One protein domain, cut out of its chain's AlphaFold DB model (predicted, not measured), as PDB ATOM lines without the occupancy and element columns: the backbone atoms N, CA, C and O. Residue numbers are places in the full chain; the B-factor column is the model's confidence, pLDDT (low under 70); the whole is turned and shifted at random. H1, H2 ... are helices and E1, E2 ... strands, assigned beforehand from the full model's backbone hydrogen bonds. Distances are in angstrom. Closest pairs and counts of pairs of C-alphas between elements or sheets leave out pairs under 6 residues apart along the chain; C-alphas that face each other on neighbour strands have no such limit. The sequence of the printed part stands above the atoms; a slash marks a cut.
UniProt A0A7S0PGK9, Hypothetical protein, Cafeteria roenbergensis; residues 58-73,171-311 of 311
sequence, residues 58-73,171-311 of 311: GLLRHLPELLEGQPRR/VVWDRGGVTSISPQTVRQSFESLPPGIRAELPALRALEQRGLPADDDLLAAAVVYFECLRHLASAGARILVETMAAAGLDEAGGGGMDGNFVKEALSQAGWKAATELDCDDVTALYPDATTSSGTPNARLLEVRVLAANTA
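This is residues 58 to 73 and 171 to 311 of the 311 residues of the protein "Hypothetical protein" of Cafeteria roenbergensis (UniProt A0A7S0PGK9). A small sheet of four short strands stands between two short helices, H1 and H2, on one side and H6 and H8 on the other; the long H6 reaches past the sheet to a group of three helices, H3, H4 and H5. At the end away from H4, residues 278 to 302 make a long loop with no named element. The printed part has 157 residues with eight named helices and four named strands, in the order H1 H2 E1 H3 H4 H5 H6 E2 H7 H8 E3 E4, of mixed class. The mixed sheet runs E1 E2 E4 E3; the whole is compact, with a radius of gyration of the C-alphas of 16.1 A and spans of 45 by 40 by 24 A.

H1, residues 58 to 61, and H2, residues 63 to 67, meet only through their link. In the sheet, E1, residues 171 to 175, is the parallel neighbour of E2, residues 238 to 242, with N 172 and O 238 within hydrogen-bond range at 2.8 A. E4, residues 303 to 306, is antiparallel to E2, with N 304 and O 241 at 2.8 A, and forms a hairpin with the edge strand E3, residues 275 to 277, with N 305 and O 275 at 2.9 A. H1 only grazes the sheet with residues 58 to 59; H2 is on it at a height of 9.5 A, its Leu 66 and Val 171 of E1 having their closest C-alphas 6.7 A apart. H3, residues 183 to 192, H4, residues 195 to 200, H5, residues 202 to 210, and H6, residues 218 to 234, lie between E1 and E2 in a strand-helix-strand unit, helices joining two parallel neighbour strands. H6 is the hub: it touches H3 at a steep tilt of 63 degrees, closest C-alphas Pro 183 and Ala 221, 5.1 A. H5 and H6 form a helical hairpin, closest C-alphas Ala 203 and Glu 227, 5.6 A. H4 and H5 only just touch, with 3 pairs of C-alphas within 8 A, and only at the corner. H8, residues 259 to 268, touches H6 at a steep tilt of 65 degrees, closest C-alphas Val 223 and Ala 265, 5.1 A. H6 and H8 only graze the sheet; H7, residues 249 to 252, is not on it. E2, H7, H8 and E3 form a split unit, two strands running the same way with E4 between them, its crossover right-handed. Every O i to N i+4 pair is within hydrogen-bond range in H2, H3, H4, H5 and H8, and 12 of 13 in H6; H1 and H7 are too short for one.

H1 begins at C-alpha 58 (-25.343, -29.457, -26.077). H6, 24.2 A long with a kink of 25 degrees near residue 228, begins at C-alpha 218 (-15.178, -14.981, -9.686). H8 is 14.4 A, H3 14.1 A, E2 13.4 A and E1 12.9 A long. E4 ends at C-alpha 306 (-15.415, -19.339, -30.182).

The C-alphas of Gly 196 and Pro 296, the two farthest apart, are 46.9 A apart. Residues 74 to 170 are not printed; C-alphas 73 and 171 are 6.5 A apart across the cut. Of the links that are printed whole, E3 to E4, 25 residues, is long. The model's mean pLDDT of the printed part is 71.9, with residues 244 to 259, 273 and 276 to 311 under 70.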
ATOM      1  N   GLY A  58     -26.104 -30.525 -25.432       80.62
ATOM      2  CA  GLY A  58     -25.343 -29.457 -26.077       80.62
ATOM      3  C   GLY A  58     -24.244 -30.025 -26.969       80.62
ATOM      4  O   GLY A  58     -24.144 -29.631 -28.130       80.62
ATOM      5  N   LEU A  59     -23.509 -31.028 -26.475       86.56
ATOM      6  CA  LEU A  59     -22.532 -31.760 -27.277       86.56
ATOM      7  C   LEU A  59     -23.193 -32.455 -28.470       86.56
ATOM      8  O   LEU A  59     -22.701 -32.335 -29.584       86.56
ATOM      9  N   LEU A  60     -24.299 -33.175 -28.259       86.19
ATOM     10  CA  LEU A  60     -24.996 -33.887 -29.337       86.19
ATOM     11  C   LEU A  60     -25.500 -32.937 -30.429       86.19
ATOM     12  O   LEU A  60     -25.391 -33.255 -31.613       86.19
ATOM     13  N   ARG A  61     -26.039 -31.779 -30.032       82.00
ATOM     14  CA  ARG A  61     -26.557 -30.755 -30.946       82.00
ATOM     15  C   ARG A  61     -25.448 -30.155 -31.800       82.00
ATOM     16  O   ARG A  61     -25.634 -30.039 -33.005       82.00
ATOM     17  N   HIS A  62     -24.319 -29.824 -31.172       80.75
ATOM     18  CA  HIS A  62     -23.204 -29.107 -31.802       80.75
ATOM     19  C   HIS A  62     -22.056 -30.028 -32.247       80.75
ATOM     20  O   HIS A  62     -20.942 -29.583 -32.539       80.75
ATOM     21  N   LEU A  63     -22.301 -31.342 -32.274       85.38
ATOM     22  CA  LEU A  63     -21.329 -32.330 -32.729       85.38
ATOM     23  C   LEU A  63     -20.918 -32.113 -34.195       85.38
ATOM     24  O   LEU A  63     -19.721 -32.220 -34.472       85.38
ATOM     25  N   PRO A  64     -21.832 -31.819 -35.147       84.25
ATOM     26  CA  PRO A  64     -21.440 -31.534 -36.527       84.25
ATOM     27  C   PRO A  64     -20.422 -30.391 -36.622       84.25
ATOM     28  O   PRO A  64     -19.392 -30.557 -37.270       84.25
ATOM     29  N   GLU A  65     -20.662 -29.289 -35.912       80.69
ATOM     30  CA  GLU A  65     -19.805 -28.104 -35.846       80.69
ATOM     31  C   GLU A  65     -18.461 -28.426 -35.190       80.69
ATOM     32  O   GLU A  65     -17.417 -27.953 -35.637       80.69
ATOM     33  N   LEU A  66     -18.449 -29.265 -34.149       82.25
ATOM     34  CA  LEU A  66     -17.208 -29.777 -33.568       82.25
ATOM     35  C   LEU A  66     -16.402 -30.564 -34.603       82.25
ATOM     36  O   LEU A  66     -15.206 -30.329 -34.728       82.25
ATOM     37  N   LEU A  67     -17.044 -31.440 -35.377       85.38
ATOM     38  CA  LEU A  67     -16.388 -32.323 -36.347       85.38
ATOM     39  C   LEU A  67     -16.052 -31.658 -37.696       85.38
ATOM     40  O   LEU A  67     -15.386 -32.270 -38.540       85.38
ATOM     41  N   GLU A  68     -16.457 -30.406 -37.919       83.88
ATOM     42  CA  GLU A  68     -16.061 -29.644 -39.103       83.88
ATOM     43  C   GLU A  68     -14.536 -29.523 -39.208       83.88
ATOM     44  O   GLU A  68     -13.857 -29.154 -38.252       83.88
ATOM     45  N   GLY A  69     -13.987 -29.767 -40.398       84.88
ATOM     46  CA  GLY A  69     -12.536 -29.738 -40.616       84.88
ATOM     47  C   GLY A  69     -11.811 -31.033 -40.235       84.88
ATOM     48  O   GLY A  69     -10.589 -31.069 -40.331       84.88
ATOM     49  N   GLN A  70     -12.544 -32.099 -39.881       86.94
ATOM     50  CA  GLN A  70     -11.997 -33.421 -39.541       86.94
ATOM     51  C   GLN A  70     -10.965 -33.366 -38.399       86.94
ATOM     52  O   GLN A  70      -9.824 -33.812 -38.576       86.94
ATOM     53  N   PRO A  71     -11.345 -32.825 -37.223       91.25
ATOM     54  CA  PRO A  71     -10.469 -32.848 -36.065       91.25
ATOM     55  C   PRO A  71     -10.108 -34.290 -35.711       91.25
ATOM     56  O   PRO A  71     -10.848 -35.237 -35.982       91.25
ATOM     57  N   ARG A  72      -8.952 -34.461 -35.083       91.38
ATOM     58  CA  ARG A  72      -8.467 -35.757 -34.605       91.38
ATOM     59  C   ARG A  72      -8.421 -35.826 -33.095       91.38
ATOM     60  O   ARG A  72      -8.388 -36.930 -32.558       91.38
ATOM     61  N   ARG A  73      -8.353 -34.687 -32.412       93.81
ATOM     62  CA  ARG A  73      -8.068 -34.608 -30.982       93.81
ATOM     63  C   ARG A  73      -9.043 -33.675 -30.290       93.81
ATOM     64  O   ARG A  73      -9.190 -32.524 -30.691       93.81
ATOM     65  N   VAL A 171     -10.142 -29.575 -31.036       92.06
ATOM     66  CA  VAL A 171     -11.372 -29.095 -30.412       92.06
ATOM     67  C   VAL A 171     -11.283 -29.151 -28.892       92.06
ATOM     68  O   VAL A 171     -10.696 -30.071 -28.319       92.06
ATOM     69  N   VAL A 172     -11.914 -28.188 -28.230       93.69
ATOM     70  CA  VAL A 172     -12.147 -28.193 -26.786       93.69
ATOM     71  C   VAL A 172     -13.650 -28.168 -26.550       93.69
ATOM     72  O   VAL A 172     -14.341 -27.289 -27.063       93.69
ATOM     73  N   TRP A 173     -14.141 -29.137 -25.783       93.69
ATOM     74  CA  TRP A 173     -15.515 -29.197 -25.297       93.69
ATOM     75  C   TRP A 173     -15.500 -28.954 -23.790       93.69
ATOM     76  O   TRP A 173     -15.187 -29.853 -23.011       93.69
ATOM     77  N   ASP A 174     -15.785 -27.723 -23.385       91.44
ATOM     78  CA  ASP A 174     -15.920 -27.338 -21.987       91.44
ATOM     79  C   ASP A 174     -17.397 -27.335 -21.620       91.44
ATOM     80  O   ASP A 174     -18.164 -26.555 -22.170       91.44
ATOM     81  N   ARG A 175     -17.804 -28.191 -20.684       88.25
ATOM     82  CA  ARG A 175     -19.150 -28.152 -20.117       88.25
ATOM     83  C   ARG A 175     -19.047 -28.042 -18.609       88.25
ATOM     84  O   ARG A 175     -18.585 -28.964 -17.942       88.25
ATOM     85  N   GLY A 176     -19.488 -26.908 -18.074       81.94
ATOM     86  CA  GLY A 176     -19.414 -26.599 -16.649       81.94
ATOM     87  C   GLY A 176     -17.991 -26.454 -16.093       81.94
ATOM     88  O   GLY A 176     -17.837 -26.341 -14.876       81.94
ATOM     89  N   GLY A 177     -16.955 -26.445 -16.939       87.62
ATOM     90  CA  GLY A 177     -15.567 -26.290 -16.517       87.62
ATOM     91  C   GLY A 177     -15.322 -24.877 -16.010       87.62
ATOM     92  O   GLY A 177     -14.999 -24.691 -14.838       87.62
ATOM     93  N   VAL A 178     -15.588 -23.862 -16.836       83.88
ATOM     94  CA  VAL A 178     -15.416 -22.457 -16.419       83.88
ATOM     95  C   VAL A 178     -16.244 -22.086 -15.182       83.88
ATOM     96  O   VAL A 178     -15.746 -21.398 -14.296       83.88
ATOM     97  N   THR A 179     -17.470 -22.603 -15.057       79.25
ATOM     98  CA  THR A 179     -18.347 -22.344 -13.899       79.25
ATOM     99  C   THR A 179     -17.876 -23.047 -12.621       79.25
ATOM    100  O   THR A 179     -18.361 -22.743 -11.533       79.25
ATOM    101  N   SER A 180     -16.920 -23.972 -12.745       81.94
ATOM    102  CA  SER A 180     -16.283 -24.685 -11.633       81.94
ATOM    103  C   SER A 180     -14.973 -24.034 -11.162       81.94
ATOM    104  O   SER A 180     -14.411 -24.440 -10.139       81.94
ATOM    105  N   ILE A 181     -14.477 -23.024 -11.887       84.25
ATOM    106  CA  ILE A 181     -13.275 -22.271 -11.527       84.25
ATOM    107  C   ILE A 181     -13.636 -21.154 -10.546       84.25
ATOM    108  O   ILE A 181     -14.432 -20.269 -10.847       84.25
ATOM    109  N   SER A 182     -12.991 -21.173  -9.378       83.19
ATOM    110  CA  SER A 182     -13.128 -20.160  -8.329       83.19
ATOM    111  C   SER A 182     -11.789 -19.464  -8.049       83.19
ATOM    112  O   SER A 182     -10.726 -20.014  -8.371       83.19
ATOM    113  N   PRO A 183     -11.795 -18.279  -7.408       84.25
ATOM    114  CA  PRO A 183     -10.580 -17.631  -6.925       84.25
ATOM    115  C   PRO A 183      -9.702 -18.554  -6.088       84.25
ATOM    116  O   PRO A 183      -8.487 -18.590  -6.263       84.25
ATOM    117  N   GLN A 184     -10.315 -19.334  -5.197       81.81
ATOM    118  CA  GLN A 184      -9.626 -20.269  -4.318       81.81
ATOM    119  C   GLN A 184      -8.899 -21.338  -5.136       81.81
ATOM    120  O   GLN A 184      -7.714 -21.567  -4.897       81.81
ATOM    121  N   THR A 185      -9.560 -21.920  -6.142       80.81
ATOM    122  CA  THR A 185      -8.944 -22.901  -7.047       80.81
ATOM    123  C   THR A 185      -7.764 -22.288  -7.794       80.81
ATOM    124  O   THR A 185      -6.679 -22.866  -7.796       80.81
ATOM    125  N   VAL A 186      -7.920 -21.089  -8.366       85.69
ATOM    126  CA  VAL A 186      -6.836 -20.393  -9.082       85.69
ATOM    127  C   VAL A 186      -5.633 -20.137  -8.171       85.69
ATOM    128  O   VAL A 186      -4.496 -20.417  -8.555       85.69
ATOM    129  N   ARG A 187      -5.859 -19.648  -6.947       84.25
ATOM    130  CA  ARG A 187      -4.774 -19.419  -5.981       84.25
ATOM    131  C   ARG A 187      -4.104 -20.710  -5.551       84.25
ATOM    132  O   ARG A 187      -2.881 -20.778  -5.557       84.25
ATOM    133  N   GLN A 188      -4.883 -21.740  -5.234       80.50
ATOM    134  CA  GLN A 188      -4.352 -23.047  -4.862       80.50
ATOM    135  C   GLN A 188      -3.481 -23.630  -5.982       80.50
ATOM    136  O   GLN A 188      -2.385 -24.126  -5.715       80.50
ATOM    137  N   SER A 189      -3.935 -23.523  -7.230       79.81
ATOM    138  CA  SER A 189      -3.175 -23.945  -8.412       79.81
ATOM    139  C   SER A 189      -1.853 -23.179  -8.478       79.81
ATOM    140  O   SER A 189      -0.770 -23.757  -8.503       79.81
ATOM    141  N   PHE A 190      -1.918 -21.853  -8.386       82.50
ATOM    142  CA  PHE A 190      -0.751 -20.983  -8.446       82.50
ATOM    143  C   PHE A 190       0.266 -21.208  -7.311       82.50
ATOM    144  O   PHE A 190       1.477 -21.148  -7.529       82.50
ATOM    145  N   GLU A 191      -0.199 -21.447  -6.088       82.44
ATOM    146  CA  GLU A 191       0.654 -21.679  -4.920       82.44
ATOM    147  C   GLU A 191       1.275 -23.078  -4.918       82.44
ATOM    148  O   GLU A 191       2.397 -23.258  -4.439       82.44
ATOM    149  N   SER A 192       0.553 -24.071  -5.442       77.44
ATOM    150  CA  SER A 192       1.004 -25.464  -5.464       77.44
ATOM    151  C   SER A 192       1.947 -25.778  -6.626       77.44
ATOM    152  O   SER A 192       2.743 -26.718  -6.513       77.44
ATOM    153  N   LEU A 193       1.899 -24.996  -7.710       77.62
ATOM    154  CA  LEU A 193       2.716 -25.231  -8.894       77.62
ATOM    155  C   LEU A 193       4.148 -24.685  -8.760       77.62
ATOM    156  O   LEU A 193       4.347 -23.546  -8.328       77.62
ATOM    157  N   PRO A 194       5.173 -25.459  -9.174       78.12
ATOM    158  CA  PRO A 194       6.555 -24.994  -9.196       78.12
ATOM    159  C   PRO A 194       6.730 -23.739 -10.069       78.12
ATOM    160  O   PRO A 194       6.153 -23.682 -11.157       78.12
ATOM    161  N   PRO A 195       7.608 -22.786  -9.691       78.44
ATOM    162  CA  PRO A 195       7.842 -21.564 -10.470       78.44
ATOM    163  C   PRO A 195       8.192 -21.801 -11.948       78.44
ATOM    164  O   PRO A 195       7.811 -21.005 -12.797       78.44
ATOM    165  N   GLY A 196       8.876 -22.907 -12.267       77.31
ATOM    166  CA  GLY A 196       9.178 -23.283 -13.653       77.31
ATOM    167  C   GLY A 196       7.922 -23.547 -14.491       77.31
ATOM    168  O   GLY A 196       7.809 -23.008 -15.584       77.31
ATOM    169  N   ILE A 197       6.944 -24.281 -13.943       74.06
ATOM    170  CA  ILE A 197       5.663 -24.553 -14.621       74.06
ATOM    171  C   ILE A 197       4.859 -23.256 -14.773       74.06
ATOM    172  O   ILE A 197       4.316 -22.978 -15.839       74.06
ATOM    173  N   ARG A 198       4.830 -22.410 -13.734       76.88
ATOM    174  CA  ARG A 198       4.117 -21.120 -13.787       76.88
ATOM    175  C   ARG A 198       4.682 -20.187 -14.850       76.88
ATOM    176  O   ARG A 198       3.923 -19.505 -15.530       76.88
ATOM    177  N   ALA A 199       6.004 -20.181 -15.015       74.62
ATOM    178  CA  ALA A 199       6.660 -19.379 -16.033       74.62
ATOM    179  C   ALA A 199       6.301 -19.845 -17.450       74.62
ATOM    180  O   ALA A 199       6.222 -19.005 -18.342       74.62
ATOM    181  N   GLU A 200       6.070 -21.135 -17.681       72.00
ATOM    182  CA  GLU A 200       5.747 -21.678 -19.008       72.00
ATOM    183  C   GLU A 200       4.302 -21.396 -19.442       72.00
ATOM    184  O   GLU A 200       4.035 -21.325 -20.639       72.00
ATOM    185  N   LEU A 201       3.389 -21.140 -18.499       70.69
ATOM    186  CA  LEU A 201       1.969 -20.932 -18.783       70.69
ATOM    187  C   LEU A 201       1.607 -19.439 -18.836       70.69
ATOM    188  O   LEU A 201       1.634 -18.770 -17.798       70.69
ATOM    189  N   PRO A 202       1.213 -18.892 -20.005       71.75
ATOM    190  CA  PRO A 202       0.957 -17.459 -20.166       71.75
ATOM    191  C   PRO A 202      -0.047 -16.880 -19.163       71.75
ATOM    192  O   PRO A 202       0.188 -15.794 -18.638       71.75
ATOM    193  N   ALA A 203      -1.122 -17.614 -18.853       72.62
ATOM    194  CA  ALA A 203      -2.143 -17.178 -17.901       72.62
ATOM    195  C   ALA A 203      -1.606 -17.102 -16.460       72.62
ATOM    196  O   ALA A 203      -1.823 -16.109 -15.768       72.62
ATOM    197  N   LEU A 204      -0.829 -18.099 -16.012       75.19
ATOM    198  CA  LEU A 204      -0.222 -18.078 -14.675       75.19
ATOM    199  C   LEU A 204       0.893 -17.031 -14.565       75.19
ATOM    200  O   LEU A 204       1.025 -16.379 -13.531       75.19
ATOM    201  N   ARG A 205       1.659 -16.812 -15.640       77.38
ATOM    202  CA  ARG A 205       2.657 -15.739 -15.708       77.38
ATOM    203  C   ARG A 205       2.003 -14.355 -15.636       77.38
ATOM    204  O   ARG A 205       2.499 -13.481 -14.928       77.38
ATOM    205  N   ALA A 206       0.895 -14.143 -16.347       74.88
ATOM    206  CA  ALA A 206       0.119 -12.907 -16.257       74.88
ATOM    207  C   ALA A 206      -0.458 -12.715 -14.844       74.88
ATOM    208  O   ALA A 206      -0.449 -11.601 -14.317       74.88
ATOM    209  N   LEU A 207      -0.881 -13.808 -14.197       78.88
ATOM    210  CA  LEU A 207      -1.338 -13.800 -12.809       78.88
ATOM    211  C   LEU A 207      -0.229 -13.385 -11.824       78.88
ATOM    212  O   LEU A 207      -0.483 -12.576 -10.934       78.88
ATOM    213  N   GLU A 208       1.009 -13.867 -12.020       74.94
ATOM    214  CA  GLU A 208       2.192 -13.451 -11.236       74.94
ATOM    215  C   GLU A 208       2.404 -11.928 -11.279       74.94
ATOM    216  O   GLU A 208       2.848 -11.342 -10.293       74.94
ATOM    217  N   GLN A 209       2.070 -11.278 -12.398       78.56
ATOM    218  CA  GLN A 209       2.274  -9.841 -12.599       78.56
ATOM    219  C   GLN A 209       1.115  -8.984 -12.078       78.56
ATOM    220  O   GLN A 209       1.354  -7.916 -11.517       78.56
ATOM    221  N   ARG A 210      -0.133  -9.431 -12.274       81.25
ATOM    222  CA  ARG A 210      -1.345  -8.672 -11.911       81.25
ATOM    223  C   ARG A 210      -1.797  -8.879 -10.462       81.25
ATOM    224  O   ARG A 210      -2.583  -8.086  -9.955       81.25
ATOM    225  N   GLY A 211      -1.285  -9.921  -9.807       84.06
ATOM    226  CA  GLY A 211      -1.730 -10.362  -8.489       84.06
ATOM    227  C   GLY A 211      -2.821 -11.430  -8.571       84.06
ATOM    228  O   GLY A 211      -3.543 -11.549  -9.563       84.06
ATOM    229  N   LEU A 212      -2.919 -12.233  -7.511       85.31
ATOM    230  CA  LEU A 212      -3.961 -13.246  -7.369       85.31
ATOM    231  C   LEU A 212      -5.348 -12.580  -7.240       85.31
ATOM    232  O   LEU A 212      -5.421 -11.489  -6.669       85.31
ATOM    233  N   PRO A 213      -6.440 -13.229  -7.700       85.00
ATOM    234  CA  PRO A 213      -7.806 -12.709  -7.546       85.00
ATOM    235  C   PRO A 213      -8.136 -12.425  -6.073       85.00
ATOM    236  O   PRO A 213      -7.469 -12.972  -5.195       85.00
ATOM    237  N   ALA A 214      -9.158 -11.620  -5.765       85.50
ATOM    238  CA  ALA A 214      -9.742 -11.561  -4.415       85.50
ATOM    239  C   ALA A 214     -10.631 -12.795  -4.147       85.50
ATOM    240  O   ALA A 214     -10.961 -13.520  -5.079       85.50
ATOM    241  N   ASP A 215     -10.974 -13.093  -2.883       80.81
ATOM    242  CA  ASP A 215     -11.667 -14.349  -2.510       80.81
ATOM    243  C   ASP A 215     -13.046 -14.499  -3.162       80.81
ATOM    244  O   ASP A 215     -13.528 -15.612  -3.361       80.81
ATOM    245  N   ASP A 216     -13.659 -13.375  -3.498       80.06
ATOM    246  CA  ASP A 216     -14.981 -13.217  -4.083       80.06
ATOM    247  C   ASP A 216     -14.940 -12.830  -5.574       80.06
ATOM    248  O   ASP A 216     -15.986 -12.704  -6.211       80.06
ATOM    249  N   ASP A 217     -13.749 -12.686  -6.167       87.00
ATOM    250  CA  ASP A 217     -13.575 -12.225  -7.549       87.00
ATOM    251  C   ASP A 217     -13.659 -13.374  -8.570       87.00
ATOM    252  O   ASP A 217     -12.679 -13.771  -9.214       87.00
ATOM    253  N   LEU A 218     -14.867 -13.929  -8.710       84.12
ATOM    254  CA  LEU A 218     -15.178 -14.981  -9.686       84.12
ATOM    255  C   LEU A 218     -14.821 -14.566 -11.120       84.12
ATOM    256  O   LEU A 218     -14.413 -15.410 -11.919       84.12
ATOM    257  N   LEU A 219     -14.955 -13.278 -11.448       86.50
ATOM    258  CA  LEU A 219     -14.651 -12.758 -12.777       86.50
ATOM    259  C   LEU A 219     -13.161 -12.900 -13.084       86.50
ATOM    260  O   LEU A 219     -12.808 -13.490 -14.103       86.50
ATOM    261  N   ALA A 220     -12.280 -12.454 -12.186       88.12
ATOM    262  CA  ALA A 220     -10.841 -12.607 -12.374       88.12
ATOM    263  C   ALA A 220     -10.410 -14.078 -12.470       88.12
ATOM    264  O   ALA A 220      -9.473 -14.390 -13.212       88.12
ATOM    265  N   ALA A 221     -11.088 -14.987 -11.761       88.06
ATOM    266  CA  ALA A 221     -10.834 -16.421 -11.866       88.06
ATOM    267  C   ALA A 221     -11.233 -16.979 -13.247       88.06
ATOM    268  O   ALA A 221     -10.425 -17.650 -13.896       88.06
ATOM    269  N   ALA A 222     -12.428 -16.633 -13.738       88.19
ATOM    270  CA  ALA A 222     -12.883 -16.996 -15.078       88.19
ATOM    271  C   ALA A 222     -11.976 -16.412 -16.176       88.19
ATOM    272  O   ALA A 222     -11.692 -17.089 -17.164       88.19
ATOM    273  N   VAL A 223     -11.447 -15.195 -15.987       89.50
ATOM    274  CA  VAL A 223     -10.485 -14.572 -16.912       89.50
ATOM    275  C   VAL A 223      -9.206 -15.402 -17.038       89.50
ATOM    276  O   VAL A 223      -8.789 -15.658 -18.164       89.50
ATOM    277  N   VAL A 224      -8.609 -15.889 -15.934       89.56
ATOM    278  CA  VAL A 224      -7.426 -16.788 -16.010       89.56
ATOM    279  C   VAL A 224      -7.733 -18.004 -16.879       89.56
ATOM    280  O   VAL A 224      -6.941 -18.402 -17.733       89.56
ATOM    281  N   TYR A 225      -8.897 -18.604 -16.658       90.44
ATOM    282  CA  TYR A 225      -9.295 -19.807 -17.364       90.44
ATOM    283  C   TYR A 225      -9.521 -19.553 -18.864       90.44
ATOM    284  O   TYR A 225      -9.012 -20.289 -19.712       90.44
ATOM    285  N   PHE A 226     -10.194 -18.455 -19.217       89.81
ATOM    286  CA  PHE A 226     -10.369 -18.054 -20.611       89.81
ATOM    287  C   PHE A 226      -9.065 -17.626 -21.292       89.81
ATOM    288  O   PHE A 226      -8.949 -17.807 -22.504       89.81
ATOM    289  N   GLU A 227      -8.071 -17.109 -20.565       88.62
ATOM    290  CA  GLU A 227      -6.725 -16.867 -21.104       88.62
ATOM    291  C   GLU A 227      -6.037 -18.184 -21.499       88.62
ATOM    292  O   GLU A 227      -5.419 -18.249 -22.566       88.62
ATOM    293  N   CYS A 228      -6.190 -19.248 -20.698       87.25
ATOM    294  CA  CYS A 228      -5.710 -20.590 -21.048       87.25
ATOM    295  C   CYS A 228      -6.398 -21.125 -22.312       87.25
ATOM    296  O   CYS A 228      -5.722 -21.564 -23.243       87.25
ATOM    297  N   LEU A 229      -7.731 -21.046 -22.386       88.62
ATOM    298  CA  LEU A 229      -8.476 -21.489 -23.571       88.62
ATOM    299  C   LEU A 229      -8.115 -20.677 -24.823       88.62
ATOM    300  O   LEU A 229      -8.038 -21.231 -25.920       88.62
ATOM    301  N   ARG A 230      -7.827 -19.378 -24.674       87.19
ATOM    302  CA  ARG A 230      -7.411 -18.520 -25.791       87.19
ATOM    303  C   ARG A 230      -6.076 -18.956 -26.386       87.19
ATOM    304  O   ARG A 230      -5.873 -18.783 -27.587       87.19
ATOM    305  N   HIS A 231      -5.165 -19.505 -25.581       84.12
ATOM    306  CA  HIS A 231      -3.898 -20.056 -26.074       84.12
ATOM    307  C   HIS A 231      -4.139 -21.244 -27.009       84.12
ATOM    308  O   HIS A 231      -3.625 -21.248 -28.126       84.12
ATOM    309  N   LEU A 232      -5.015 -22.175 -26.616       85.88
ATOM    310  CA  LEU A 232      -5.435 -23.292 -27.471       85.88
ATOM    311  C   LEU A 232      -6.129 -22.792 -28.746       85.88
ATOM    312  O   LEU A 232      -5.795 -23.230 -29.846       85.88
ATOM    313  N   ALA A 233      -7.029 -21.813 -28.623       86.44
ATOM    314  CA  ALA A 233      -7.684 -21.205 -29.780       86.44
ATOM    315  C   ALA A 233      -6.689 -20.536 -30.743       86.44
ATOM    316  O   ALA A 233      -6.817 -20.649 -31.959       86.44
ATOM    317  N   SER A 234      -5.659 -19.876 -30.208       83.88
ATOM    318  CA  SER A 234      -4.597 -19.247 -31.005       83.88
ATOM    319  C   SER A 234      -3.713 -20.277 -31.721       83.88
ATOM    320  O   SER A 234      -3.087 -19.941 -32.723       83.88
ATOM    321  N   ALA A 235      -3.682 -21.521 -31.235       84.25
ATOM    322  CA  ALA A 235      -3.037 -22.661 -31.887       84.25
ATOM    323  C   ALA A 235      -3.943 -23.366 -32.922       84.25
ATOM    324  O   ALA A 235      -3.519 -24.339 -33.540       84.25
ATOM    325  N   GLY A 236      -5.165 -22.864 -33.142       85.00
ATOM    326  CA  GLY A 236      -6.115 -23.384 -34.128       85.00
ATOM    327  C   GLY A 236      -7.215 -24.277 -33.555       85.00
ATOM    328  O   GLY A 236      -8.032 -24.774 -34.328       85.00
ATOM    329  N   ALA A 237      -7.276 -24.470 -32.234       87.19
ATOM    330  CA  ALA A 237      -8.336 -25.261 -31.619       87.19
ATOM    331  C   ALA A 237      -9.697 -24.545 -31.702       87.19
ATOM    332  O   ALA A 237      -9.818 -23.358 -31.386       87.19
ATOM    333  N   ARG A 238     -10.755 -25.275 -32.054       88.31
ATOM    334  CA  ARG A 238     -12.139 -24.791 -31.936       88.31
ATOM    335  C   ARG A 238     -12.628 -24.990 -30.501       88.31
ATOM    336  O   ARG A 238     -12.594 -26.109 -29.999       88.31
ATOM    337  N   ILE A 239     -13.109 -23.933 -29.849       88.06
ATOM    338  CA  ILE A 239     -13.497 -23.982 -28.432       88.06
ATOM    339  C   ILE A 239     -15.009 -23.835 -28.289       88.06
ATOM    340  O   ILE A 239     -15.550 -22.773 -28.599       88.06
ATOM    341  N   LEU A 240     -15.676 -24.872 -27.787       86.75
ATOM    342  CA  LEU A 240     -17.079 -24.844 -27.380       86.75
ATOM    343  C   LEU A 240     -17.180 -24.822 -25.854       86.75
ATOM    344  O   LEU A 240     -16.573 -25.668 -25.200       86.75
ATOM    345  N   VAL A 241     -17.949 -23.879 -25.302       83.81
ATOM    346  CA  VAL A 241     -18.144 -23.726 -23.854       83.81
ATOM    347  C   VAL A 241     -19.626 -23.715 -23.507       83.81
ATOM    348  O   VAL A 241     -20.331 -22.761 -23.819       83.81
ATOM    349  N   GLU A 242     -20.094 -24.754 -22.826       80.50
ATOM    350  CA  GLU A 242     -21.414 -24.855 -22.212       80.50
ATOM    351  C   GLU A 242     -21.332 -24.406 -20.757       80.50
ATOM    352  O   GLU A 242     -20.779 -25.100 -19.897       80.50
ATOM    353  N   THR A 243     -21.886 -23.229 -20.466       73.69
ATOM    354  CA  THR A 243     -21.986 -22.747 -19.091       73.69
ATOM    355  C   THR A 243     -23.188 -23.337 -18.377       73.69
ATOM    356  O   THR A 243     -24.288 -23.426 -18.913       73.69
ATOM    357  N   MET A 244     -22.966 -23.741 -17.130       64.75
ATOM    358  CA  MET A 244     -23.972 -24.380 -16.296       64.75
ATOM    359  C   MET A 244     -24.334 -23.447 -15.139       64.75
ATOM    360  O   MET A 244     -23.487 -23.125 -14.311       64.75
ATOM    361  N   ALA A 245     -25.604 -23.056 -15.039       52.47
ATOM    362  CA  ALA A 245     -26.153 -22.398 -13.852       52.47
ATOM    363  C   ALA A 245     -26.901 -23.429 -12.988       52.47
ATOM    364  O   ALA A 245     -28.115 -23.353 -12.826       52.47
ATOM    365  N   ALA A 246     -26.194 -24.442 -12.483       43.62
ATOM    366  CA  ALA A 246     -26.765 -25.421 -11.557       43.62
ATOM    367  C   ALA A 246     -26.399 -25.038 -10.116       43.62
ATOM    368  O   ALA A 246     -25.219 -24.995  -9.774       43.62
ATOM    369  N   ALA A 247     -27.373 -24.780  -9.243       38.97
ATOM    370  CA  ALA A 247     -27.093 -24.770  -7.808       38.97
ATOM    371  C   ALA A 247     -26.864 -26.188  -7.298       38.97
ATOM    372  O   ALA A 247     -27.420 -27.168  -7.799       38.97
ATOM    373  N   GLY A 248     -25.952 -26.255  -6.334       41.06
ATOM    374  CA  GLY A 248     -25.099 -27.409  -6.061       41.06
ATOM    375  C   GLY A 248     -23.630 -27.148  -6.430       41.06
ATOM    376  O   GLY A 248     -22.748 -27.739  -5.814       41.06
ATOM    377  N   LEU A 249     -23.342 -26.213  -7.351       45.97
ATOM    378  CA  LEU A 249     -21.979 -25.694  -7.582       45.97
ATOM    379  C   LEU A 249     -21.509 -24.753  -6.456       45.97
ATOM    380  O   LEU A 249     -20.308 -24.667  -6.187       45.97
ATOM    381  N   ASP A 250     -22.456 -24.144  -5.736       47.66
ATOM    382  CA  ASP A 250     -22.189 -23.265  -4.595       47.66
ATOM    383  C   ASP A 250     -21.440 -23.990  -3.460       47.66
ATOM    384  O   ASP A 250     -20.706 -23.345  -2.725       47.66
ATOM    385  N   GLU A 251     -21.560 -25.324  -3.320       47.12
ATOM    386  CA  GLU A 251     -20.923 -26.099  -2.234       47.12
ATOM    387  C   GLU A 251     -19.393 -26.218  -2.370       47.12
ATOM    388  O   GLU A 251     -18.688 -26.411  -1.372       47.12
ATOM    389  N   ALA A 252     -18.869 -26.096  -3.594       45.91
ATOM    390  CA  ALA A 252     -17.436 -26.116  -3.898       45.91
ATOM    391  C   ALA A 252     -16.873 -24.721  -4.236       45.91
ATOM    392  O   ALA A 252     -15.689 -24.603  -4.554       45.91
ATOM    393  N   GLY A 253     -17.696 -23.668  -4.143       44.62
ATOM    394  CA  GLY A 253     -17.314 -22.292  -4.472       44.62
ATOM    395  C   GLY A 253     -17.429 -21.926  -5.956       44.62
ATOM    396  O   GLY A 253     -16.885 -20.899  -6.355       44.62
ATOM    397  N   GLY A 254     -18.104 -22.745  -6.769       49.16
ATOM    398  CA  GLY A 254     -18.545 -22.352  -8.111       49.16
ATOM    399  C   GLY A 254     -19.788 -21.465  -8.020       49.16
ATOM    400  O   GLY A 254     -20.579 -21.616  -7.096       49.16
ATOM    401  N   GLY A 255     -19.950 -20.521  -8.947       51.75
ATOM    402  CA  GLY A 255     -21.081 -19.589  -8.967       51.75
ATOM    403  C   GLY A 255     -21.850 -19.652 -10.283       51.75
ATOM    404  O   GLY A 255     -21.281 -19.964 -11.329       51.75
ATOM    405  N   GLY A 256     -23.147 -19.334 -10.247       57.84
ATOM    406  CA  GLY A 256     -23.961 -19.197 -11.455       57.84
ATOM    407  C   GLY A 256     -23.458 -18.042 -12.326       57.84
ATOM    408  O   GLY A 256     -23.673 -16.879 -11.995       57.84
ATOM    409  N   MET A 257     -22.783 -18.364 -13.429       65.94
ATOM    410  CA  MET A 257     -22.312 -17.396 -14.421       65.94
ATOM    411  C   MET A 257     -23.364 -17.274 -15.520       65.94
ATOM    412  O   MET A 257     -23.611 -18.233 -16.248       65.94
ATOM    413  N   ASP A 258     -24.007 -16.114 -15.631       64.75
ATOM    414  CA  ASP A 258     -24.925 -15.847 -16.737       64.75
ATOM    415  C   ASP A 258     -24.168 -15.460 -18.025       64.75
ATOM    416  O   ASP A 258     -22.949 -15.263 -18.042       64.75
ATOM    417  N   GLY A 259     -24.895 -15.316 -19.134       66.44
ATOM    418  CA  GLY A 259     -24.291 -14.959 -20.416       66.44
ATOM    419  C   GLY A 259     -23.545 -13.613 -20.415       66.44
ATOM    420  O   GLY A 259     -22.576 -13.471 -21.163       66.44
ATOM    421  N   ASN A 260     -23.943 -12.641 -19.585       72.62
ATOM    422  CA  ASN A 260     -23.267 -11.341 -19.493       72.62
ATOM    423  C   ASN A 260     -21.938 -11.461 -18.750       72.62
ATOM    424  O   ASN A 260     -20.938 -10.898 -19.197       72.62
ATOM    425  N   PHE A 261     -21.913 -12.233 -17.664       79.69
ATOM    426  CA  PHE A 261     -20.689 -12.559 -16.943       79.69
ATOM    427  C   PHE A 261     -19.655 -13.191 -17.882       79.69
ATOM    428  O   PHE A 261     -18.501 -12.767 -17.922       79.69
ATOM    429  N   VAL A 262     -20.073 -14.171 -18.691       77.81
ATOM    430  CA  VAL A 262     -19.166 -14.860 -19.620       77.81
ATOM    431  C   VAL A 262     -18.659 -13.916 -20.714       77.81
ATOM    432  O   VAL A 262     -17.472 -13.942 -21.035       77.81
ATOM    433  N   LYS A 263     -19.525 -13.050 -21.266       77.88
ATOM    434  CA  LYS A 263     -19.132 -12.011 -22.240       77.88
ATOM    435  C   LYS A 263     -18.040 -11.098 -21.679       77.88
ATOM    436  O   LYS A 263     -17.053 -10.837 -22.367       77.88
ATOM    437  N   GLU A 264     -18.199 -10.650 -20.437       84.94
ATOM    438  CA  GLU A 264     -17.212  -9.802 -19.767       84.94
ATOM    439  C   GLU A 264     -15.891 -10.545 -19.531       84.94
ATOM    440  O   GLU A 264     -14.823 -10.034 -19.869       84.94
ATOM    441  N   ALA A 265     -15.951 -11.783 -19.033       87.12
ATOM    442  CA  ALA A 265     -14.764 -12.600 -18.794       87.12
ATOM    443  C   ALA A 265     -13.971 -12.868 -20.090       87.12
ATOM    444  O   ALA A 265     -12.747 -12.744 -20.110       87.12
ATOM    445  N   LEU A 266     -14.662 -13.174 -21.196       86.38
ATOM    446  CA  LEU A 266     -14.050 -13.343 -22.519       86.38
ATOM    447  C   LEU A 266     -13.380 -12.050 -23.006       86.38
ATOM    448  O   LEU A 266     -12.242 -12.086 -23.481       86.38
ATOM    449  N   SER A 267     -14.060 -10.909 -22.860       85.50
ATOM    450  CA  SER A 267     -13.525  -9.591 -23.225       85.50
ATOM    451  C   SER A 267     -12.226  -9.289 -22.470       85.50
ATOM    452  O   SER A 267     -11.196  -9.002 -23.086       85.50
ATOM    453  N   GLN A 268     -12.229  -9.451 -21.142       89.25
ATOM    454  CA  GLN A 268     -11.052  -9.218 -20.301       89.25
ATOM    455  C   GLN A 268      -9.917 -10.221 -20.556       89.25
ATOM    456  O   GLN A 268      -8.747  -9.854 -20.468       89.25
ATOM    457  N   ALA A 269     -10.238 -11.459 -20.945       87.88
ATOM    458  CA  ALA A 269      -9.255 -12.462 -21.364       87.88
ATOM    459  C   ALA A 269      -8.681 -12.220 -22.781       87.88
ATOM    460  O   ALA A 269      -7.832 -12.987 -23.257       87.88
ATOM    461  N   GLY A 270      -9.116 -11.158 -23.469       87.25
ATOM    462  CA  GLY A 270      -8.590 -10.735 -24.767       87.25
ATOM    463  C   GLY A 270      -9.185 -11.473 -25.967       87.25
ATOM    464  O   GLY A 270      -8.552 -11.536 -27.025       87.25
ATOM    465  N   TRP A 271     -10.377 -12.056 -25.830       86.88
ATOM    466  CA  TRP A 271     -11.107 -12.625 -26.962       86.88
ATOM    467  C   TRP A 271     -11.723 -11.515 -27.820       86.88
ATOM    468  O   TRP A 271     -12.323 -10.574 -27.311       86.88
ATOM    469  N   LYS A 272     -11.568 -11.613 -29.147       79.25
ATOM    470  CA  LYS A 272     -12.003 -10.558 -30.087       79.25
ATOM    471  C   LYS A 272     -13.478 -10.633 -30.481       79.25
ATOM    472  O   LYS A 272     -14.062  -9.626 -30.863       79.25
ATOM    473  N   ALA A 273     -14.049 -11.826 -30.471       69.69
ATOM    474  CA  ALA A 273     -15.437 -12.090 -30.832       69.69
ATOM    475  C   ALA A 273     -15.952 -13.225 -29.946       69.69
ATOM    476  O   ALA A 273     -15.138 -13.837 -29.268       69.69
ATOM    477  N   ALA A 274     -17.263 -13.486 -29.962       71.88
ATOM    478  CA  ALA A 274     -17.934 -14.666 -29.409       71.88
ATOM    479  C   ALA A 274     -19.154 -14.998 -30.262       71.88
ATOM    480  O   ALA A 274     -19.934 -14.084 -30.528       71.88
ATOM    481  N   THR A 275     -19.336 -16.257 -30.673       70.62
ATOM    482  CA  THR A 275     -20.605 -16.679 -31.276       70.62
ATOM    483  C   THR A 275     -21.443 -17.370 -30.213       70.62
ATOM    484  O   THR A 275     -21.021 -18.321 -29.558       70.62
ATOM    485  N   GLU A 276     -22.636 -16.836 -30.024       68.50
ATOM    486  CA  GLU A 276     -23.672 -17.391 -29.168       68.50
ATOM    487  C   GLU A 276     -24.402 -18.472 -29.970       68.50
ATOM    488  O   GLU A 276     -24.924 -18.191 -31.052       68.50
ATOM    489  N   LEU A 277     -24.347 -19.718 -29.491       64.56
ATOM    490  CA  LEU A 277     -25.092 -20.828 -30.075       64.56
ATOM    491  C   LEU A 277     -26.284 -21.139 -29.182       64.56
ATOM    492  O   LEU A 277     -26.173 -21.170 -27.958       64.56
ATOM    493  N   ASP A 278     -27.427 -21.391 -29.810       57.00
ATOM    494  CA  ASP A 278     -28.631 -21.723 -29.067       57.00
ATOM    495  C   ASP A 278     -28.533 -23.148 -28.500       57.00
ATOM    496  O   ASP A 278     -28.060 -24.092 -29.153       57.00
ATOM    497  N   CYS A 279     -28.989 -23.304 -27.265       56.03
ATOM    498  CA  CYS A 279     -29.223 -24.597 -26.660       56.03
ATOM    499  C   CYS A 279     -30.609 -24.593 -26.019       56.03
ATOM    500  O   CYS A 279     -30.900 -23.733 -25.192       56.03
ATOM    501  N   ASP A 280     -31.451 -25.564 -26.395       54.31
ATOM    502  CA  ASP A 280     -32.782 -25.716 -25.799       54.31
ATOM    503  C   ASP A 280     -32.694 -25.796 -24.269       54.31
ATOM    504  O   ASP A 280     -31.678 -26.217 -23.709       54.31
ATOM    505  N   ASP A 281     -33.796 -25.461 -23.601       57.16
ATOM    506  CA  ASP A 281     -33.946 -25.641 -22.162       57.16
ATOM    507  C   ASP A 281     -33.703 -27.109 -21.760       57.16
ATOM    508  O   ASP A 281     -34.526 -27.996 -22.000       57.16
ATOM    509  N   VAL A 282     -32.551 -27.355 -21.134       60.50
ATOM    510  CA  VAL A 282     -32.129 -28.669 -20.632       60.50
ATOM    511  C   VAL A 282     -32.413 -28.850 -19.137       60.50
ATOM    512  O   VAL A 282     -31.957 -29.828 -18.551       60.50
ATOM    513  N   THR A 283     -33.207 -27.968 -18.509       58.66
ATOM    514  CA  THR A 283     -33.534 -28.019 -17.064       58.66
ATOM    515  C   THR A 283     -34.107 -29.368 -16.653       58.66
ATOM    516  O   THR A 283     -33.764 -29.897 -15.600       58.66
ATOM    517  N   ALA A 284     -34.944 -29.966 -17.505       62.84
ATOM    518  CA  ALA A 284     -35.558 -31.266 -17.243       62.84
ATOM    519  C   ALA A 284     -34.539 -32.412 -17.081       62.84
ATOM    520  O   ALA A 284     -34.880 -33.451 -16.520       62.84
ATOM    521  N   LEU A 285     -33.300 -32.231 -17.551       64.75
ATOM    522  CA  LEU A 285     -32.215 -33.203 -17.403       64.75
ATOM    523  C   LEU A 285     -31.474 -33.078 -16.067       64.75
ATOM    524  O   LEU A 285     -30.669 -33.945 -15.741       64.75
ATOM    525  N   TYR A 286     -31.762 -32.031 -15.291       64.06
ATOM    526  CA  TYR A 286     -31.161 -31.764 -13.987       64.06
ATOM    527  C   TYR A 286     -32.247 -31.588 -12.915       64.06
ATOM    528  O   TYR A 286     -32.382 -30.502 -12.350       64.06
ATOM    529  N   PRO A 287     -33.040 -32.634 -12.619       57.47
ATOM    530  CA  PRO A 287     -34.173 -32.531 -11.695       57.47
ATOM    531  C   PRO A 287     -33.759 -32.121 -10.274       57.47
ATOM    532  O   PRO A 287     -34.559 -31.531  -9.550       57.47
ATOM    533  N   ASP A 288     -32.506 -32.396  -9.905       57.25
ATOM    534  CA  ASP A 288     -31.939 -32.115  -8.586       57.25
ATOM    535  C   ASP A 288     -31.073 -30.841  -8.554       57.25
ATOM    536  O   ASP A 288     -30.601 -30.438  -7.488       57.25
ATOM    537  N   ALA A 289     -30.862 -30.174  -9.699       52.59
ATOM    538  CA  ALA A 289     -30.192 -28.878  -9.730       52.59
ATOM    539  C   ALA A 289     -31.174 -27.792  -9.278       52.59
ATOM    540  O   ALA A 289     -32.179 -27.508  -9.931       52.59
ATOM    541  N   THR A 290     -30.881 -27.160  -8.147       43.91
ATOM    542  CA  THR A 290     -31.638 -25.986  -7.688       43.91
ATOM    543  C   THR A 290     -31.005 -24.719  -8.276       43.91
ATOM    544  O   THR A 290     -30.026 -24.809  -8.998       43.91
ATOM    545  N   THR A 291     -31.534 -23.520  -8.048       43.84
ATOM    546  CA  THR A 291     -30.765 -22.267  -8.225       43.84
ATOM    547  C   THR A 291     -30.442 -21.716  -6.836       43.84
ATOM    548  O   THR A 291     -31.138 -22.052  -5.875       43.84
ATOM    549  N   SER A 292     -29.435 -20.849  -6.697       40.50
ATOM    550  CA  SER A 292     -29.100 -20.207  -5.411       40.50
ATOM    551  C   SER A 292     -30.269 -19.390  -4.829       40.50
ATOM    552  O   SER A 292     -30.296 -19.085  -3.640       40.50
ATOM    553  N   SER A 293     -31.283 -19.082  -5.650       41.31
ATOM    554  CA  SER A 293     -32.528 -18.408  -5.271       41.31
ATOM    555  C   SER A 293     -33.720 -19.348  -5.024       41.31
ATOM    556  O   SER A 293     -34.832 -18.862  -4.813       41.31
ATOM    557  N   GLY A 294     -33.543 -20.675  -5.081       42.56
ATOM    558  CA  GLY A 294     -34.613 -21.661  -4.858       42.56
ATOM    559  C   GLY A 294     -35.783 -21.572  -5.847       42.56
ATOM    560  O   GLY A 294     -36.848 -22.137  -5.602       42.56
ATOM    561  N   THR A 295     -35.613 -20.847  -6.956       36.81
ATOM    562  CA  THR A 295     -36.660 -20.658  -7.964       36.81
ATOM    563  C   THR A 295     -36.531 -21.752  -9.031       36.81
ATOM    564  O   THR A 295     -35.440 -21.898  -9.595       36.81
ATOM    565  N   PRO A 296     -37.598 -22.515  -9.348       34.28
ATOM    566  CA  PRO A 296     -37.597 -23.411 -10.499       34.28
ATOM    567  C   PRO A 296     -37.577 -22.557 -11.767       34.28
ATOM    568  O   PRO A 296     -38.575 -21.922 -12.097       34.28
ATOM    569  N   ASN A 297     -36.398 -22.451 -12.376       36.00
ATOM    570  CA  ASN A 297     -36.089 -21.932 -13.714       36.00
ATOM    571  C   ASN A 297     -34.575 -21.684 -13.759       36.00
ATOM    572  O   ASN A 297     -34.117 -20.542 -13.845       36.00
ATOM    573  N   ALA A 298     -33.780 -22.753 -13.681       36.94
ATOM    574  CA  ALA A 298     -32.413 -22.664 -14.160       36.94
ATOM    575  C   ALA A 298     -32.513 -22.544 -15.680       36.94
ATOM    576  O   ALA A 298     -32.490 -23.545 -16.377       36.94
ATOM    577  N   ARG A 299     -32.665 -21.328 -16.223       38.62
ATOM    578  CA  ARG A 299     -32.308 -21.132 -17.628       38.62
ATOM    579  C   ARG A 299     -30.858 -21.593 -17.718       38.62
ATOM    580  O   ARG A 299     -29.975 -20.898 -17.216       38.62
ATOM    581  N   LEU A 300     -30.632 -22.786 -18.258       43.56
ATOM    582  CA  LEU A 300     -29.320 -23.257 -18.667       43.56
ATOM    583  C   LEU A 300     -28.918 -22.349 -19.818       43.56
ATOM    584  O   LEU A 300     -29.220 -22.589 -20.980       43.56
ATOM    585  N   LEU A 301     -28.415 -21.182 -19.429       40.12
ATOM    586  CA  LEU A 301     -28.047 -20.111 -20.321       40.12
ATOM    587  C   LEU A 301     -26.790 -20.563 -21.049       40.12
ATOM    588  O   LEU A 301     -25.697 -20.543 -20.493       40.12
ATOM    589  N   GLU A 302     -27.031 -20.931 -22.304       43.03
ATOM    590  CA  GLU A 302     -26.259 -20.504 -23.463       43.03
ATOM    591  C   GLU A 302     -24.818 -21.034 -23.533       43.03
ATOM    592  O   GLU A 302     -23.894 -20.541 -22.886       43.03
ATOM    593  N   VAL A 303     -24.616 -22.011 -24.418       40.38
ATOM    594  CA  VAL A 303     -23.288 -22.460 -24.845       40.38
ATOM    595  C   VAL A 303     -22.702 -21.428 -25.804       40.38
ATOM    596  O   VAL A 303     -23.211 -21.208 -26.903       40.38
ATOM    597  N   ARG A 304     -21.595 -20.800 -25.409       50.81
ATOM    598  CA  ARG A 304     -20.828 -19.876 -26.249       50.81
ATOM    599  C   ARG A 304     -19.683 -20.626 -26.894       50.81
ATOM    600  O   ARG A 304     -18.913 -21.318 -26.233       50.81
ATOM    601  N   VAL A 305     -19.538 -20.452 -28.196       46.66
ATOM    602  CA  VAL A 305     -18.505 -21.116 -28.978       46.66
ATOM    603  C   VAL A 305     -17.694 -20.069 -29.694       46.66
ATOM    604  O   VAL A 305     -18.217 -19.219 -30.418       46.66
ATOM    605  N   LEU A 306     -16.386 -20.157 -29.500       44.84
ATOM    606  CA  LEU A 306     -15.415 -19.339 -30.182       44.84
ATOM    607  C   LEU A 306     -14.405 -20.195 -30.916       44.84
ATOM    608  O   LEU A 306     -13.464 -20.727 -30.336       44.84
ATOM    609  N   ALA A 307     -14.549 -20.226 -32.235       44.78
ATOM    610  CA  ALA A 307     -13.379 -20.233 -33.089       44.78
ATOM    611  C   ALA A 307     -12.968 -18.770 -33.288       44.78
ATOM    612  O   ALA A 307     -13.711 -17.975 -33.870       44.78
ATOM    613  N   ALA A 308     -11.789 -18.398 -32.795       41.09
ATOM    614  CA  ALA A 308     -11.148 -17.209 -33.314       41.09
ATOM    615  C   ALA A 308     -10.771 -17.509 -34.770       41.09
ATOM    616  O   ALA A 308      -9.921 -18.353 -35.031       41.09
ATOM    617  N   ASN A 309     -11.362 -16.776 -35.717       39.59
ATOM    618  CA  ASN A 309     -10.613 -16.421 -36.913       39.59
ATOM    619  C   ASN A 309      -9.378 -15.660 -36.414       39.59
ATOM    620  O   ASN A 309      -9.459 -14.474 -36.086       39.59
ATOM    621  N   THR A 310      -8.249 -16.348 -36.280       39.53
ATOM    622  CA  THR A 310      -6.959 -15.676 -36.187       39.53
ATOM    623  C   THR A 310      -6.693 -15.078 -37.566       39.53
ATOM    624  O   THR A 310      -6.313 -15.792 -38.492       39.53
ATOM    625  N   ALA A 311      -6.981 -13.785 -37.716       35.84
ATOM    626  CA  ALA A 311      -6.261 -12.962 -38.680       35.84
ATOM    627  C   ALA A 311      -4.837 -12.736 -38.164       35.84
ATOM    628  O   ALA A 311      -4.712 -12.482 -36.938       35.84
TER     629      ALA A 311